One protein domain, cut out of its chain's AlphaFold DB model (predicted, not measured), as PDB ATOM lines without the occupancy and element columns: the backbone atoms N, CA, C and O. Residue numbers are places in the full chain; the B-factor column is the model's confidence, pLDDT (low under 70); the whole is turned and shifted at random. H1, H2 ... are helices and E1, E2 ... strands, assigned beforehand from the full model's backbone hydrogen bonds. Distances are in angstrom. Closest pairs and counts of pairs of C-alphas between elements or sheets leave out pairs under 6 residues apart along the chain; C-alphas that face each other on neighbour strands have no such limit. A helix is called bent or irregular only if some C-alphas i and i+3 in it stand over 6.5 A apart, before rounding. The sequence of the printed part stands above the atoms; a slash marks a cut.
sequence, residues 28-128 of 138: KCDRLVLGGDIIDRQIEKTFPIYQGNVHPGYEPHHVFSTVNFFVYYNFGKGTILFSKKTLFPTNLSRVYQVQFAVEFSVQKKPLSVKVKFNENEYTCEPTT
ATOM      1  N   LYS A  28     -46.183 -45.051 -35.193       90.81
ATOM      2  CA  LYS A  28     -47.152 -45.991 -34.646       90.81
ATOM      3  C   LYS A  28     -46.462 -46.976 -33.717       90.81
ATOM      4  O   LYS A  28     -45.606 -47.743 -34.142       90.81
ATOM      5  N   CYS A  29     -46.874 -46.976 -32.462       88.00
ATOM      6  CA  CYS A  29     -46.422 -47.848 -31.397       88.00
ATOM      7  C   CYS A  29     -47.607 -48.707 -30.927       88.00
ATOM      8  O   CYS A  29     -48.380 -48.293 -30.059       88.00
ATOM      9  N   ASP A  30     -47.781 -49.888 -31.528       85.56
ATOM     10  CA  ASP A  30     -48.980 -50.729 -31.366       85.56
ATOM     11  C   ASP A  30     -50.274 -49.960 -31.712       85.56
ATOM     12  O   ASP A  30     -50.570 -49.732 -32.888       85.56
ATOM     13  N   ARG A  31     -51.034 -49.524 -30.702       82.56
ATOM     14  CA  ARG A  31     -52.291 -48.773 -30.868       82.56
ATOM     15  C   ARG A  31     -52.134 -47.262 -30.743       82.56
ATOM     16  O   ARG A  31     -53.139 -46.572 -30.849       82.56
ATOM     17  N   LEU A  32     -50.926 -46.780 -30.456       84.62
ATOM     18  CA  LEU A  32     -50.644 -45.363 -30.248       84.62
ATOM     19  C   LEU A  32     -49.947 -44.774 -31.460       84.62
ATOM     20  O   LEU A  32     -49.026 -45.391 -31.981       84.62
ATOM     21  N   VAL A  33     -50.302 -43.561 -31.854       89.56
ATOM     22  CA  VAL A  33     -49.606 -42.800 -32.889       89.56
ATOM     23  C   VAL A  33     -49.013 -41.537 -32.268       89.56
ATOM     24  O   VAL A  33     -49.728 -40.636 -31.828       89.56
ATOM     25  N   LEU A  34     -47.684 -41.482 -32.201       88.94
ATOM     26  CA  LEU A  34     -46.918 -40.339 -31.708       88.94
ATOM     27  C   LEU A  34     -46.637 -39.350 -32.847       88.94
ATOM     28  O   LEU A  34     -46.151 -39.748 -33.905       88.94
ATOM     29  N   GLY A  35     -46.885 -38.063 -32.604       89.38
ATOM     30  CA  GLY A  35     -46.574 -36.989 -33.550       89.38
ATOM     31  C   GLY A  35     -45.076 -36.849 -33.821       89.38
ATOM     32  O   GLY A  35     -44.276 -36.760 -32.883       89.38
ATOM     33  N   GLY A  36     -44.690 -36.798 -35.100       89.38
ATOM     34  CA  GLY A  36     -43.296 -36.573 -35.503       89.38
ATOM     35  C   GLY A  36     -42.744 -35.230 -35.001       89.38
ATOM     36  O   GLY A  36     -41.600 -35.140 -34.562       89.38
ATOM     37  N   ASP A  37     -43.594 -34.207 -34.928       89.75
ATOM     38  CA  ASP A  37     -43.279 -32.872 -34.408       89.75
ATOM     39  C   ASP A  37     -42.883 -32.864 -32.917       89.75
ATOM     40  O   ASP A  37     -42.096 -32.026 -32.461       89.75
ATOM     41  N   ILE A  38     -43.430 -33.783 -32.117       90.00
ATOM     42  CA  ILE A  38     -43.025 -33.976 -30.721       90.00
ATOM     43  C   ILE A  38     -41.594 -34.510 -30.681       90.00
ATOM     44  O   ILE A  38     -40.780 -33.987 -29.921       90.00
ATOM     45  N   ILE A  39     -41.278 -35.502 -31.514       90.88
ATOM     46  CA  ILE A  39     -39.944 -36.107 -31.585       90.88
ATOM     47  C   ILE A  39     -38.909 -35.076 -32.024       90.88
ATOM     48  O   ILE A  39     -37.909 -34.894 -31.327       90.88
ATOM     49  N   ASP A  40     -39.179 -34.355 -33.111       91.50
ATOM     50  CA  ASP A  40     -38.265 -33.352 -33.658       91.50
ATOM     51  C   ASP A  40     -37.923 -32.286 -32.612       91.50
ATOM     52  O   ASP A  40     -36.756 -31.955 -32.411       91.50
ATOM     53  N   ARG A  41     -38.919 -31.807 -31.853       90.88
ATOM     54  CA  ARG A  41     -38.690 -30.842 -30.766       90.88
ATOM     55  C   ARG A  41     -37.842 -31.404 -29.631       90.88
ATOM     56  O   ARG A  41     -37.016 -30.673 -29.082       90.88
ATOM     57  N   GLN A  42     -38.047 -32.662 -29.245       93.50
ATOM     58  CA  GLN A  42     -37.234 -33.279 -28.193       93.50
ATOM     59  C   GLN A  42     -35.791 -33.468 -28.664       93.50
ATOM     60  O   GLN A  42     -34.870 -33.143 -27.918       93.50
ATOM     61  N   ILE A  43     -35.582 -33.887 -29.915       93.31
ATOM     62  CA  ILE A  43     -34.245 -33.972 -30.510       93.31
ATOM     63  C   ILE A  43     -33.593 -32.586 -30.553       93.31
ATOM     64  O   ILE A  43     -32.472 -32.437 -30.075       93.31
ATOM     65  N   GLU A  44     -34.287 -31.562 -31.052       93.62
ATOM     66  CA  GLU A  44     -33.772 -30.187 -31.121       93.62
ATOM     67  C   GLU A  44     -33.377 -29.633 -29.747       93.62
ATOM     68  O   GLU A  44     -32.345 -28.980 -29.604       93.62
ATOM     69  N   LYS A  45     -34.155 -29.944 -28.704       92.50
ATOM     70  CA  LYS A  45     -33.843 -29.546 -27.327       92.50
ATOM     71  C   LYS A  45     -32.644 -30.303 -26.754       92.50
ATOM     72  O   LYS A  45     -31.856 -29.732 -26.001       92.50
ATOM     73  N   THR A  46     -32.521 -31.589 -27.068       91.56
ATOM     74  CA  THR A  46     -31.501 -32.468 -26.491       91.56
ATOM     75  C   THR A  46     -30.164 -32.376 -27.220       91.56
ATOM     76  O   THR A  46     -29.114 -32.496 -26.591       91.56
ATOM     77  N   PHE A  47     -30.168 -32.116 -28.526       92.62
ATOM     78  CA  PHE A  47     -28.970 -32.111 -29.362       92.62
ATOM     79  C   PHE A  47     -27.841 -31.198 -28.840       92.62
ATOM     80  O   PHE A  47     -26.718 -31.692 -28.703       92.62
ATOM     81  N   PRO A  48     -28.087 -29.925 -28.458       92.50
ATOM     82  CA  PRO A  48     -27.026 -29.027 -27.992       92.50
ATOM     83  C   PRO A  48     -26.328 -29.508 -26.712       92.50
ATOM     84  O   PRO A  48     -25.163 -29.182 -26.496       92.50
ATOM     85  N   ILE A  49     -27.009 -30.312 -25.883       90.06
ATOM     86  CA  ILE A  49     -26.454 -30.873 -24.638       90.06
ATOM     87  C   ILE A  49     -25.309 -31.847 -24.953       90.06
ATOM     88  O   ILE A  49     -24.322 -31.908 -24.223       90.06
ATOM     89  N   TYR A  50     -25.421 -32.584 -26.059       84.56
ATOM     90  CA  TYR A  50     -24.443 -33.596 -26.466       84.56
ATOM     91  C   TYR A  50     -23.475 -33.099 -27.546       84.56
ATOM     92  O   TYR A  50     -22.399 -33.673 -27.716       84.56
ATOM     93  N   GLN A  51     -23.812 -32.010 -28.247       83.50
ATOM     94  CA  GLN A  51     -23.015 -31.472 -29.353       83.50
ATOM     95  C   GLN A  51     -21.588 -31.072 -28.939       83.50
ATOM     96  O   GLN A  51     -20.657 -31.215 -29.728       83.50
ATOM     97  N   GLY A  52     -21.388 -30.616 -27.699       74.94
ATOM     98  CA  GLY A  52     -20.064 -30.220 -27.200       74.94
ATOM     99  C   GLY A  52     -19.033 -31.358 -27.129       74.94
ATOM    100  O   GLY A  52     -17.842 -31.079 -27.072       74.94
ATOM    101  N   ASN A  53     -19.475 -32.622 -27.168       67.56
ATOM    102  CA  ASN A  53     -18.630 -33.814 -27.004       67.56
ATOM    103  C   ASN A  53     -18.638 -34.735 -28.240       67.56
ATOM    104  O   ASN A  53     -18.339 -35.924 -28.127       67.56
ATOM    105  N   VAL A  54     -19.018 -34.227 -29.419       73.56
ATOM    106  CA  VAL A  54     -19.101 -35.050 -30.637       73.56
ATOM    107  C   VAL A  54     -17.695 -35.500 -31.046       73.56
ATOM    108  O   VAL A  54     -16.880 -34.700 -31.504       73.56
ATOM    109  N   HIS A  55     -17.409 -36.795 -30.914       72.12
ATOM    110  CA  HIS A  55     -16.194 -37.388 -31.469       72.12
ATOM    111  C   HIS A  55     -16.220 -37.249 -33.005       72.12
ATOM    112  O   HIS A  55     -17.265 -37.501 -33.607       72.12
ATOM    113  N   PRO A  56     -15.107 -36.932 -33.692       74.00
ATOM    114  CA  PRO A  56     -15.073 -36.737 -35.152       74.00
ATOM    115  C   PRO A  56     -15.412 -37.975 -36.020       74.00
ATOM    116  O   PRO A  56     -15.198 -37.942 -37.224       74.00
ATOM    117  N   GLY A  57     -15.935 -39.064 -35.443       81.31
ATOM    118  CA  GLY A  57     -16.232 -40.332 -36.129       81.31
ATOM    119  C   GLY A  57     -17.720 -40.685 -36.242       81.31
ATOM    120  O   GLY A  57     -18.050 -41.829 -36.546       81.31
ATOM    121  N   TYR A  58     -18.637 -39.758 -35.952       82.38
ATOM    122  CA  TYR A  58     -20.066 -40.026 -36.123       82.38
ATOM    123  C   TYR A  58     -20.474 -39.940 -37.595       82.38
ATOM    124  O   TYR A  58     -20.469 -38.866 -38.193       82.38
ATOM    125  N   GLU A  59     -20.878 -41.076 -38.159       86.62
ATOM    126  CA  GLU A  59     -21.487 -41.145 -39.482       86.62
ATOM    127  C   GLU A  59     -22.995 -40.821 -39.413       86.62
ATOM    128  O   GLU A  59     -23.606 -40.934 -38.347       86.62
ATOM    129  N   PRO A  60     -23.642 -40.439 -40.533       80.62
ATOM    130  CA  PRO A  60     -25.058 -40.051 -40.560       80.62
ATOM    131  C   PRO A  60     -26.052 -41.065 -39.983       80.62
ATOM    132  O   PRO A  60     -27.153 -40.685 -39.599       80.62
ATOM    133  N   HIS A  61     -25.688 -42.343 -39.956       85.44
ATOM    134  CA  HIS A  61     -26.526 -43.449 -39.495       85.44
ATOM    135  C   HIS A  61     -26.086 -43.998 -38.129       85.44
ATOM    136  O   HIS A  61     -26.702 -44.927 -37.613       85.44
ATOM    137  N   HIS A  62     -25.042 -43.425 -37.521       90.00
ATOM    138  CA  HIS A  62     -24.662 -43.758 -36.154       90.00
ATOM    139  C   HIS A  62     -25.632 -43.115 -35.162       90.00
ATOM    140  O   HIS A  62     -26.000 -41.943 -35.298       90.00
ATOM    141  N   VAL A  63     -25.999 -43.879 -34.131       90.31
ATOM    142  CA  VAL A  63     -26.731 -43.355 -32.975       90.31
ATOM    143  C   VAL A  63     -25.842 -42.343 -32.277       90.31
ATOM    144  O   VAL A  63     -24.831 -42.702 -31.682       90.31
ATOM    145  N   PHE A  64     -26.212 -41.070 -32.373       91.44
ATOM    146  CA  PHE A  64     -25.499 -39.983 -31.725       91.44
ATOM    147  C   PHE A  64     -25.849 -39.905 -30.242       91.44
ATOM    148  O   PHE A  64     -24.962 -39.821 -29.397       91.44
ATOM    149  N   SER A  65     -27.143 -39.955 -29.926       92.50
ATOM    150  CA  SER A  65     -27.645 -39.971 -28.554       92.50
ATOM    151  C   SER A  65     -29.081 -40.505 -28.510       92.50
ATOM    152  O   SER A  65     -29.709 -40.735 -29.548       92.50
ATOM    153  N   THR A  66     -29.598 -40.684 -27.296       93.38
ATOM    154  CA  THR A  66     -30.970 -41.118 -27.022       93.38
ATOM    155  C   THR A  66     -31.668 -40.078 -26.151       93.38
ATOM    156  O   THR A  66     -31.207 -39.772 -25.050       93.38
ATOM    157  N   VAL A  67     -32.806 -39.555 -26.606       92.88
ATOM    158  CA  VAL A  67     -33.675 -38.698 -25.789       92.88
ATOM    159  C   VAL A  67     -34.793 -39.528 -25.171       92.88
ATOM    160  O   VAL A  67     -35.433 -40.330 -25.846       92.88
ATOM    161  N   ASN A  68     -35.027 -39.326 -23.875       93.19
ATOM    162  CA  ASN A  68     -36.115 -39.953 -23.137       93.19
ATOM    163  C   ASN A  68     -37.107 -38.880 -22.688       93.19
ATOM    164  O   ASN A  68     -36.706 -37.902 -22.058       93.19
ATOM    165  N   PHE A  69     -38.390 -39.059 -22.984       91.50
ATOM    166  CA  PHE A  69     -39.436 -38.125 -22.568       91.50
ATOM    167  C   PHE A  69     -40.756 -38.847 -22.306       91.50
ATOM    168  O   PHE A  69     -40.947 -39.988 -22.713       91.50
ATOM    169  N   PHE A  70     -41.667 -38.178 -21.603       89.38
ATOM    170  CA  PHE A  70     -42.991 -38.713 -21.303       89.38
ATOM    171  C   PHE A  70     -44.061 -37.946 -22.068       89.38
ATOM    172  O   PHE A  70     -44.015 -36.718 -22.140       89.38
ATOM    173  N   VAL A  71     -45.047 -38.675 -22.580       85.94
ATOM    174  CA  VAL A  71     -46.284 -38.117 -23.128       85.94
ATOM    175  C   VAL A  71     -47.441 -38.614 -22.275       85.94
ATOM    176  O   VAL A  71     -47.498 -39.787 -21.899       85.94
ATOM    177  N   TYR A  72     -48.350 -37.705 -21.941       82.44
ATOM    178  CA  TYR A  72     -49.538 -38.002 -21.154       82.44
ATOM    179  C   TYR A  72     -50.732 -38.132 -22.095       82.44
ATOM    180  O   TYR A  72     -51.120 -37.168 -22.749       82.44
ATOM    181  N   TYR A  73     -51.311 -39.327 -22.157       74.56
ATOM    182  CA  TYR A  73     -52.487 -39.617 -22.966       74.56
ATOM    183  C   TYR A  73     -53.742 -39.576 -22.101       74.56
ATOM    184  O   TYR A  73     -53.843 -40.274 -21.089       74.56
ATOM    185  N   ASN A  74     -54.729 -38.801 -22.541       70.12
ATOM    186  CA  ASN A  74     -56.068 -38.805 -21.969       70.12
ATOM    187  C   ASN A  74     -56.958 -39.736 -22.793       70.12
ATOM    188  O   ASN A  74     -57.564 -39.309 -23.773       70.12
ATOM    189  N   PHE A  75     -57.079 -41.003 -22.391       64.31
ATOM    190  CA  PHE A  75     -58.059 -41.898 -23.014       64.31
ATOM    191  C   PHE A  75     -59.457 -41.569 -22.485       64.31
ATOM    192  O   PHE A  75     -59.943 -42.137 -21.505       64.31
ATOM    193  N   GLY A  76     -60.094 -40.587 -23.119       51.03
ATOM    194  CA  GLY A  76     -61.471 -40.202 -22.851       51.03
ATOM    195  C   GLY A  76     -62.459 -41.120 -23.569       51.03
ATOM    196  O   GLY A  76     -62.531 -41.090 -24.793       51.03
ATOM    197  N   LYS A  77     -63.265 -41.841 -22.771       47.28
ATOM    198  CA  LYS A  77     -64.493 -42.628 -23.072       47.28
ATOM    199  C   LYS A  77     -64.363 -44.135 -22.817       47.28
ATOM    200  O   LYS A  77     -64.592 -44.963 -23.691       47.28
ATOM    201  N   GLY A  78     -64.086 -44.488 -21.561       41.38
ATOM    202  CA  GLY A  78     -64.494 -45.786 -21.023       41.38
ATOM    203  C   GLY A  78     -66.004 -45.797 -20.774       41.38
ATOM    204  O   GLY A  78     -66.546 -44.880 -20.161       41.38
ATOM    205  N   THR A  79     -66.678 -46.821 -21.286       38.81
ATOM    206  CA  THR A  79     -68.109 -47.108 -21.152       38.81
ATOM    207  C   THR A  79     -68.576 -46.986 -19.698       38.81
ATOM    208  O   THR A  79     -67.926 -47.502 -18.787       38.81
ATOM    209  N   ILE A  80     -69.724 -46.338 -19.470       39.34
ATOM    210  CA  ILE A  80     -70.364 -46.273 -18.152       39.34
ATOM    211  C   ILE A  80     -70.727 -47.703 -17.727       39.34
ATOM    212  O   ILE A  80     -71.686 -48.286 -18.233       39.34
ATOM    213  N   LEU A  81     -69.976 -48.281 -16.790       34.94
ATOM    214  CA  LEU A  81     -70.418 -49.469 -16.067       34.94
ATOM    215  C   LEU A  81     -71.461 -49.020 -15.044       34.94
ATOM    216  O   LEU A  81     -71.130 -48.597 -13.938       34.94
ATOM    217  N   PHE A  82     -72.737 -49.111 -15.420       36.59
ATOM    218  CA  PHE A  82     -73.846 -49.012 -14.479       36.59
ATOM    219  C   PHE A  82     -73.828 -50.244 -13.564       36.59
ATOM    220  O   PHE A  82     -74.550 -51.215 -13.781       36.59
ATOM    221  N   SER A  83     -72.989 -50.223 -12.526       34.84
ATOM    222  CA  SER A  83     -73.177 -51.126 -11.395       34.84
ATOM    223  C   SER A  83     -74.422 -50.666 -10.646       34.84
ATOM    224  O   SER A  83     -74.528 -49.528 -10.184       34.84
ATOM    225  N   LYS A  84     -75.402 -51.560 -10.592       39.75
ATOM    226  CA  LYS A  84     -76.759 -51.365 -10.087       39.75
ATOM    227  C   LYS A  84     -76.765 -51.170  -8.560       39.75
ATOM    228  O   LYS A  84     -77.341 -51.999  -7.867       39.75
ATOM    229  N   LYS A  85     -76.104 -50.137  -8.011       44.69
ATOM    230  CA  LYS A  85     -76.356 -49.661  -6.631       44.69
ATOM    231  C   LYS A  85     -75.798 -48.297  -6.203       44.69
ATOM    232  O   LYS A  85     -76.162 -47.868  -5.115       44.69
ATOM    233  N   THR A  86     -75.031 -47.567  -7.011       42.50
ATOM    234  CA  THR A  86     -74.587 -46.210  -6.624       42.50
ATOM    235  C   THR A  86     -74.375 -45.326  -7.851       42.50
ATOM    236  O   THR A  86     -73.435 -45.515  -8.618       42.50
ATOM    237  N   LEU A  87     -75.276 -44.356  -8.045       42.84
ATOM    238  CA  LEU A  87     -75.144 -43.279  -9.028       42.84
ATOM    239  C   LEU A  87     -74.050 -42.304  -8.564       42.84
ATOM    240  O   LEU A  87     -74.326 -41.365  -7.825       42.84
ATOM    241  N   PHE A  88     -72.818 -42.497  -9.022       41.19
ATOM    242  CA  PHE A  88     -71.857 -41.402  -9.140       41.19
ATOM    243  C   PHE A  88     -71.170 -41.528 -10.502       41.19
ATOM    244  O   PHE A  88     -70.396 -42.465 -10.700       41.19
ATOM    245  N   PRO A  89     -71.447 -40.635 -11.469       41.56
ATOM    246  CA  PRO A  89     -70.667 -40.566 -12.692       41.56
ATOM    247  C   PRO A  89     -69.292 -39.988 -12.349       41.56
ATOM    248  O   PRO A  89     -69.054 -38.788 -12.444       41.56
ATOM    249  N   THR A  90     -68.363 -40.832 -11.912       45.91
ATOM    250  CA  THR A  90     -66.958 -40.444 -11.840       45.91
ATOM    251  C   THR A  90     -66.399 -40.481 -13.257       45.91
ATOM    252  O   THR A  90     -65.960 -41.529 -13.731       45.91
ATOM    253  N   ASN A  91     -66.432 -39.334 -13.942       46.66
ATOM    254  CA  ASN A  91     -65.592 -39.050 -15.108       46.66
ATOM    255  C   ASN A  91     -64.122 -39.054 -14.658       46.66
ATOM    256  O   ASN A  91     -63.496 -38.012 -14.496       46.66
ATOM    257  N   LEU A  92     -63.575 -40.235 -14.380       52.62
ATOM    258  CA  LEU A  92     -62.148 -40.405 -14.153       52.62
ATOM    259  C   LEU A  92     -61.510 -40.596 -15.522       52.62
ATOM    260  O   LEU A  92     -61.358 -41.721 -15.998       52.62
ATOM    261  N   SER A  93     -61.169 -39.481 -16.166       56.78
ATOM    262  CA  SER A  93     -60.199 -39.484 -17.256       56.78
ATOM    263  C   SER A  93     -58.923 -40.127 -16.717       56.78
ATOM    264  O   SER A  93     -58.231 -39.544 -15.884       56.78
ATOM    265  N   ARG A  94     -58.644 -41.371 -17.114       62.56
ATOM    266  CA  ARG A  94     -57.380 -42.016 -16.765       62.56
ATOM    267  C   ARG A  94     -56.308 -41.395 -17.651       62.56
ATOM    268  O   ARG A  94     -56.318 -41.604 -18.862       62.56
ATOM    269  N   VAL A  95     -55.431 -40.611 -17.034       68.31
ATOM    270  CA  VAL A  95     -54.215 -40.105 -17.669       68.31
ATOM    271  C   VAL A  95     -53.197 -41.240 -17.658       68.31
ATOM    272  O   VAL A  95     -52.845 -41.736 -16.588       68.31
ATOM    273  N   TYR A  96     -52.743 -41.672 -18.830       76.56
ATOM    274  CA  TYR A  96     -51.679 -42.664 -18.953       76.56
ATOM    275  C   TYR A  96     -50.384 -41.950 -19.305       76.56
ATOM    276  O   TYR A  96     -50.304 -41.251 -20.313       76.56
ATOM    277  N   GLN A  97     -49.373 -42.130 -18.463       83.00
ATOM    278  CA  GLN A  97     -48.027 -41.654 -18.733       83.00
ATOM    279  C   GLN A  97     -47.283 -42.724 -19.531       83.00
ATOM    280  O   GLN A  97     -47.153 -43.862 -19.086       83.00
ATOM    281  N   VAL A  98     -46.803 -42.347 -20.709       85.56
ATOM    282  CA  VAL A  98     -46.099 -43.235 -21.631       85.56
ATOM    283  C   VAL A  98     -44.698 -42.680 -21.856       85.56
ATOM    284  O   VAL A  98     -44.550 -41.500 -22.178       85.56
ATOM    285  N   GLN A  99     -43.669 -43.501 -21.649       91.06
ATOM    286  CA  GLN A  99     -42.281 -43.096 -21.858       91.06
ATOM    287  C   GLN A  99     -41.848 -43.432 -23.280       91.06
ATOM    288  O   GLN A  99     -42.028 -44.561 -23.728       91.06
ATOM    289  N   PHE A 100     -41.214 -42.485 -23.956       92.38
ATOM    290  CA  PHE A 100     -40.583 -42.688 -25.250       92.38
ATOM    291  C   PHE A 100     -39.073 -42.580 -25.122       92.38
ATOM    292  O   PHE A 100     -38.567 -41.727 -24.389       92.38
ATOM    293  N   ALA A 101     -38.374 -43.434 -25.859       94.50
ATOM    294  CA  ALA A 101     -36.943 -43.375 -26.086       94.50
ATOM    295  C   ALA A 101     -36.714 -43.216 -27.590       94.50
ATOM    296  O   ALA A 101     -37.154 -44.052 -28.380       94.50
ATOM    297  N   VAL A 102     -36.053 -42.130 -27.984       94.44
ATOM    298  CA  VAL A 102     -35.734 -41.855 -29.385       94.44
ATOM    299  C   VAL A 102     -34.231 -41.786 -29.553       94.44
ATOM    300  O   VAL A 102     -33.576 -40.901 -29.005       94.44
ATOM    301  N   GLU A 103     -33.696 -42.713 -30.331       94.81
ATOM    302  CA  GLU A 103     -32.322 -42.670 -30.814       94.81
ATOM    303  C   GLU A 103     -32.269 -41.773 -32.045       94.81
ATOM    304  O   GLU A 103     -33.086 -41.917 -32.956       94.81
ATOM    305  N   PHE A 104     -31.317 -40.845 -32.088       93.31
ATOM    306  CA  PHE A 104     -31.168 -39.916 -33.203       93.31
ATOM    307  C   PHE A 104     -29.713 -39.789 -33.643       93.31
ATOM    308  O   PHE A 104     -28.785 -40.059 -32.881       93.31
ATOM    309  N   SER A 105     -29.520 -39.388 -34.895       93.19
ATOM    310  CA  SER A 105     -28.209 -39.179 -35.515       93.19
ATOM    311  C   SER A 105     -27.658 -37.768 -35.287       93.19
ATOM    312  O   SER A 105     -28.370 -36.852 -34.871       93.19
ATOM    313  N   VAL A 106     -26.396 -37.546 -35.672       91.44
ATOM    314  CA  VAL A 106     -25.785 -36.202 -35.720       91.44
ATOM    315  C   VAL A 106     -26.502 -35.239 -36.678       91.44
ATOM    316  O   VAL A 106     -26.354 -34.029 -36.552       91.44
ATOM    317  N   GLN A 107     -27.314 -35.755 -37.608       91.62
ATOM    318  CA  GLN A 107     -28.169 -34.955 -38.492       91.62
ATOM    319  C   GLN A 107     -29.532 -34.625 -37.866       91.62
ATOM    320  O   GLN A 107     -30.419 -34.158 -38.575       91.62
ATOM    321  N   LYS A 108     -29.722 -34.908 -36.568       92.25
ATOM    322  CA  LYS A 108     -30.995 -34.769 -35.838       92.25
ATOM    323  C   LYS A 108     -32.133 -35.626 -36.394       92.25
ATOM    324  O   LYS A 108     -33.295 -35.381 -36.096       92.25
ATOM    325  N   LYS A 109     -31.812 -36.655 -37.180       91.75
ATOM    326  CA  LYS A 109     -32.818 -37.584 -37.699       91.75
ATOM    327  C   LYS A 109     -33.076 -38.694 -36.687       91.75
ATOM    328  O   LYS A 109     -32.085 -39.278 -36.230       91.75
ATOM    329  N   PRO A 110     -34.340 -39.016 -36.376       92.31
ATOM    330  CA  PRO A 110     -34.667 -40.209 -35.607       92.31
ATOM    331  C   PRO A 110     -34.202 -41.462 -36.365       92.31
ATOM    332  O   PRO A 110     -34.389 -41.578 -37.575       92.31
ATOM    333  N   LEU A 111     -33.564 -42.379 -35.645       92.56
ATOM    334  CA  LEU A 111     -33.093 -43.678 -36.133       92.56
ATOM    335  C   LEU A 111     -33.939 -44.819 -35.564       92.56
ATOM    336  O   LEU A 111     -34.225 -45.787 -36.263       92.56
ATOM    337  N   SER A 112     -34.356 -44.695 -34.302       93.88
ATOM    338  CA  SER A 112     -35.244 -45.642 -33.632       93.88
ATOM    339  C   SER A 112     -36.163 -44.895 -32.675       93.88
ATOM    340  O   SER A 112     -35.715 -44.008 -31.947       93.88
ATOM    341  N   VAL A 113     -37.443 -45.258 -32.672       93.38
ATOM    342  CA  VAL A 113     -38.446 -44.736 -31.742       93.38
ATOM    343  C   VAL A 113     -39.027 -45.921 -30.999       93.38
ATOM    344  O   VAL A 113     -39.543 -46.858 -31.607       93.38
ATOM    345  N   LYS A 114     -38.922 -45.890 -29.678       93.31
ATOM    346  CA  LYS A 114     -39.387 -46.953 -28.796       93.31
ATOM    347  C   LYS A 114     -40.299 -46.373 -27.743       93.31
ATOM    348  O   LYS A 114     -40.059 -45.281 -27.230       93.31
ATOM    349  N   VAL A 115     -41.326 -47.131 -27.396       91.75
ATOM    350  CA  VAL A 115     -42.216 -46.820 -26.289       91.75
ATOM    351  C   VAL A 115     -42.006 -47.828 -25.172       91.75
ATOM    352  O   VAL A 115     -41.974 -49.034 -25.405       91.75
ATOM    353  N   LYS A 116     -41.882 -47.332 -23.946       86.69
ATOM    354  CA  LYS A 116     -41.851 -48.144 -22.738       86.69
ATOM    355  C   LYS A 116     -43.157 -47.961 -21.979       86.69
ATOM    356  O   LYS A 116     -43.509 -46.854 -21.564       86.69
ATOM    357  N   PHE A 117     -43.868 -49.068 -21.795       79.19
ATOM    358  CA  PHE A 117     -45.103 -49.133 -21.024       79.19
ATOM    359  C   PHE A 117     -44.994 -50.278 -20.017       79.19
ATOM    360  O   PHE A 117     -44.915 -51.449 -20.394       79.19
ATOM    361  N   ASN A 118     -44.980 -49.936 -18.727       78.56
ATOM    362  CA  ASN A 118     -44.609 -50.846 -17.639       78.56
ATOM    363  C   ASN A 118     -43.203 -51.450 -17.860       78.56
ATOM    364  O   ASN A 118     -42.230 -50.710 -18.022       78.56
ATOM    365  N   GLU A 119     -43.088 -52.779 -17.860       82.75
ATOM    366  CA  GLU A 119     -41.835 -53.519 -18.074       82.75
ATOM    367  C   GLU A 119     -41.575 -53.858 -19.550       82.75
ATOM    368  O   GLU A 119     -40.519 -54.393 -19.878       82.75
ATOM    369  N   ASN A 120     -42.507 -53.517 -20.448       83.69
ATOM    370  CA  ASN A 120     -42.420 -53.857 -21.864       83.69
ATOM    371  C   ASN A 120     -41.938 -52.667 -22.699       83.69
ATOM    372  O   ASN A 120     -42.328 -51.519 -22.465       83.69
ATOM    373  N   GLU A 121     -41.131 -52.971 -23.711       88.62
ATOM    374  CA  GLU A 121     -40.660 -52.031 -24.725       88.62
ATOM    375  C   GLU A 121     -41.208 -52.450 -26.090       88.62
ATOM    376  O   GLU A 121     -41.119 -53.619 -26.470       88.62
ATOM    377  N   TYR A 122     -41.774 -51.499 -26.828       89.38
ATOM    378  CA  TYR A 122     -42.297 -51.718 -28.171       89.38
ATOM    379  C   TYR A 122     -41.593 -50.773 -29.137       89.38
ATOM    380  O   TYR A 122     -41.421 -49.587 -28.849       89.38
ATOM    381  N   THR A 123     -41.183 -51.302 -30.287       92.44
ATOM    382  CA  THR A 123     -40.619 -50.484 -31.365       92.44
ATOM    383  C   THR A 123     -41.758 -49.853 -32.148       92.44
ATOM    384  O   THR A 123     -42.749 -50.519 -32.444       92.44
ATOM    385  N   CYS A 124     -41.623 -48.568 -32.450       91.88
ATOM    386  CA  CYS A 124     -42.587 -47.824 -33.234       91.88
ATOM    387  C   CYS A 124     -42.142 -47.750 -34.693       91.88
ATOM    388  O   CYS A 124     -40.954 -47.581 -34.974       91.88
ATOM    389  N   GLU A 125     -43.097 -47.806 -35.613       92.50
ATOM    390  CA  GLU A 125     -42.831 -47.696 -37.046       92.50
ATOM    391  C   GLU A 125     -43.331 -46.357 -37.600       92.50
ATOM    392  O   GLU A 125     -44.378 -45.872 -37.158       92.50
ATOM    393  N   PRO A 126     -42.620 -45.745 -38.564       91.94
ATOM    394  CA  PRO A 126     -43.131 -44.586 -39.284       91.94
ATOM    395  C   PRO A 126     -44.506 -44.881 -39.895       91.94
ATOM    396  O   PRO A 126     -44.715 -45.924 -40.512       91.94
ATOM    397  N   THR A 127     -45.444 -43.953 -39.747       89.94
ATOM    398  CA  THR A 127     -46.812 -44.081 -40.246       89.94
ATOM    399  C   THR A 127     -47.317 -42.767 -40.834       89.94
ATOM    400  O   THR A 127     -46.860 -41.678 -40.481       89.94
ATOM    401  N   THR A 128     -48.299 -42.883 -41.726       88.69
ATOM    402  CA  THR A 128     -49.104 -41.763 -42.231       88.69
ATOM    403  C   THR A 128     -50.393 -41.566 -41.430       88.69
ATOM    404  O   THR A 128     -51.186 -40.692 -41.770       88.69
TER     405      THR A 128
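This is residues 28 to 128 of the 138 residues of the protein "Bgt_avrF2_1" of Blumeria graminis f. sp. tritici 96224 (UniProt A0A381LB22). A narrow, strongly twisted sheet of four strands has one helix, H1, packed over E2 and E3, while the long E2-E3 hairpin reaches far out at one end into a loop whose residues 82 to 88 stick out. At the other end of the long axis lies a second long loop, residues 52 to 64, and the short strands E1 and E6 lie outside the sheet. The printed part has 101 residues with one named helix and six named strands, in the order E1, H1, E2, E3, E4, E5, E6; the sheet's order is E2, E3, E4, E5, all antiparallel, and the class is mixed, helices and strands. The whole is only just loose, close to extended, with a radius of gyration of the C-alphas of 18.7 A and spans of 69 by 26 by 24 A.

E2, residues 65 to 75, and E3, residues 94 to 104, form a hairpin with 158 degrees between their directions; N 67 and O 102 are 2.9 A apart, within hydrogen-bond range. E3 and E4, residues 110 to 117, form a hairpin at 151 degrees, with N 101 and O 114 at 2.9 A. E4 and the edge strand E5, residues 120 to 123, form a hairpin at 153 degrees, with N 115 and O 122 at 2.9 A. E2 to E5 are a meander, each strand the antiparallel neighbour of the one before. H1, residues 36 to 51, is on the sheet at a height of 8.4 A, making two layers, a helix on one face of a sheet. It is over E2 and E3, only just slantwise to the strands at 32 degrees to E2 on the local plane; its closest C-alphas to E2 are those of Thr 46 and Val 67, 6.6 A. H1 has a kink of 31 degrees near residue 45 and is only just irregular, with C-alphas 45 and 48 6.9 A apart; 9 of its 12 O i to N i+4 pairs are within hydrogen-bond range. E5 runs on into E6, residues 125 to 127, at 54 degrees across a break of 1 residue. E1, residues 32 to 34, and E6 pair with no named strand; their closest C-alphas, Val 33 and Thr 127, are 8.0 A apart.

E2 and E3 are each 31.0 A from first to last C-alpha, H1 21.8 A, E4 20.0 A, E5 10.2 A, E1 6.4 A and E6 6.3 A. E1 begins at C-alpha 32, (-50.644, -45.363, -30.248). E2 begins at C-alpha 65, (-27.645, -39.971, -28.554), and E6 ends at C-alpha 127, (-46.812, -44.081, -40.246).

The two farthest C-alphas, Pro 56 and Lys 85, are 68.8 A apart. The printed part has no cut. The links H1 to E2, 13 residues, and E2 to E3, 18 residues, are long. Mean pLDDT of the printed part is 79.2; residue 53 and residues 75 to 95 are under 70.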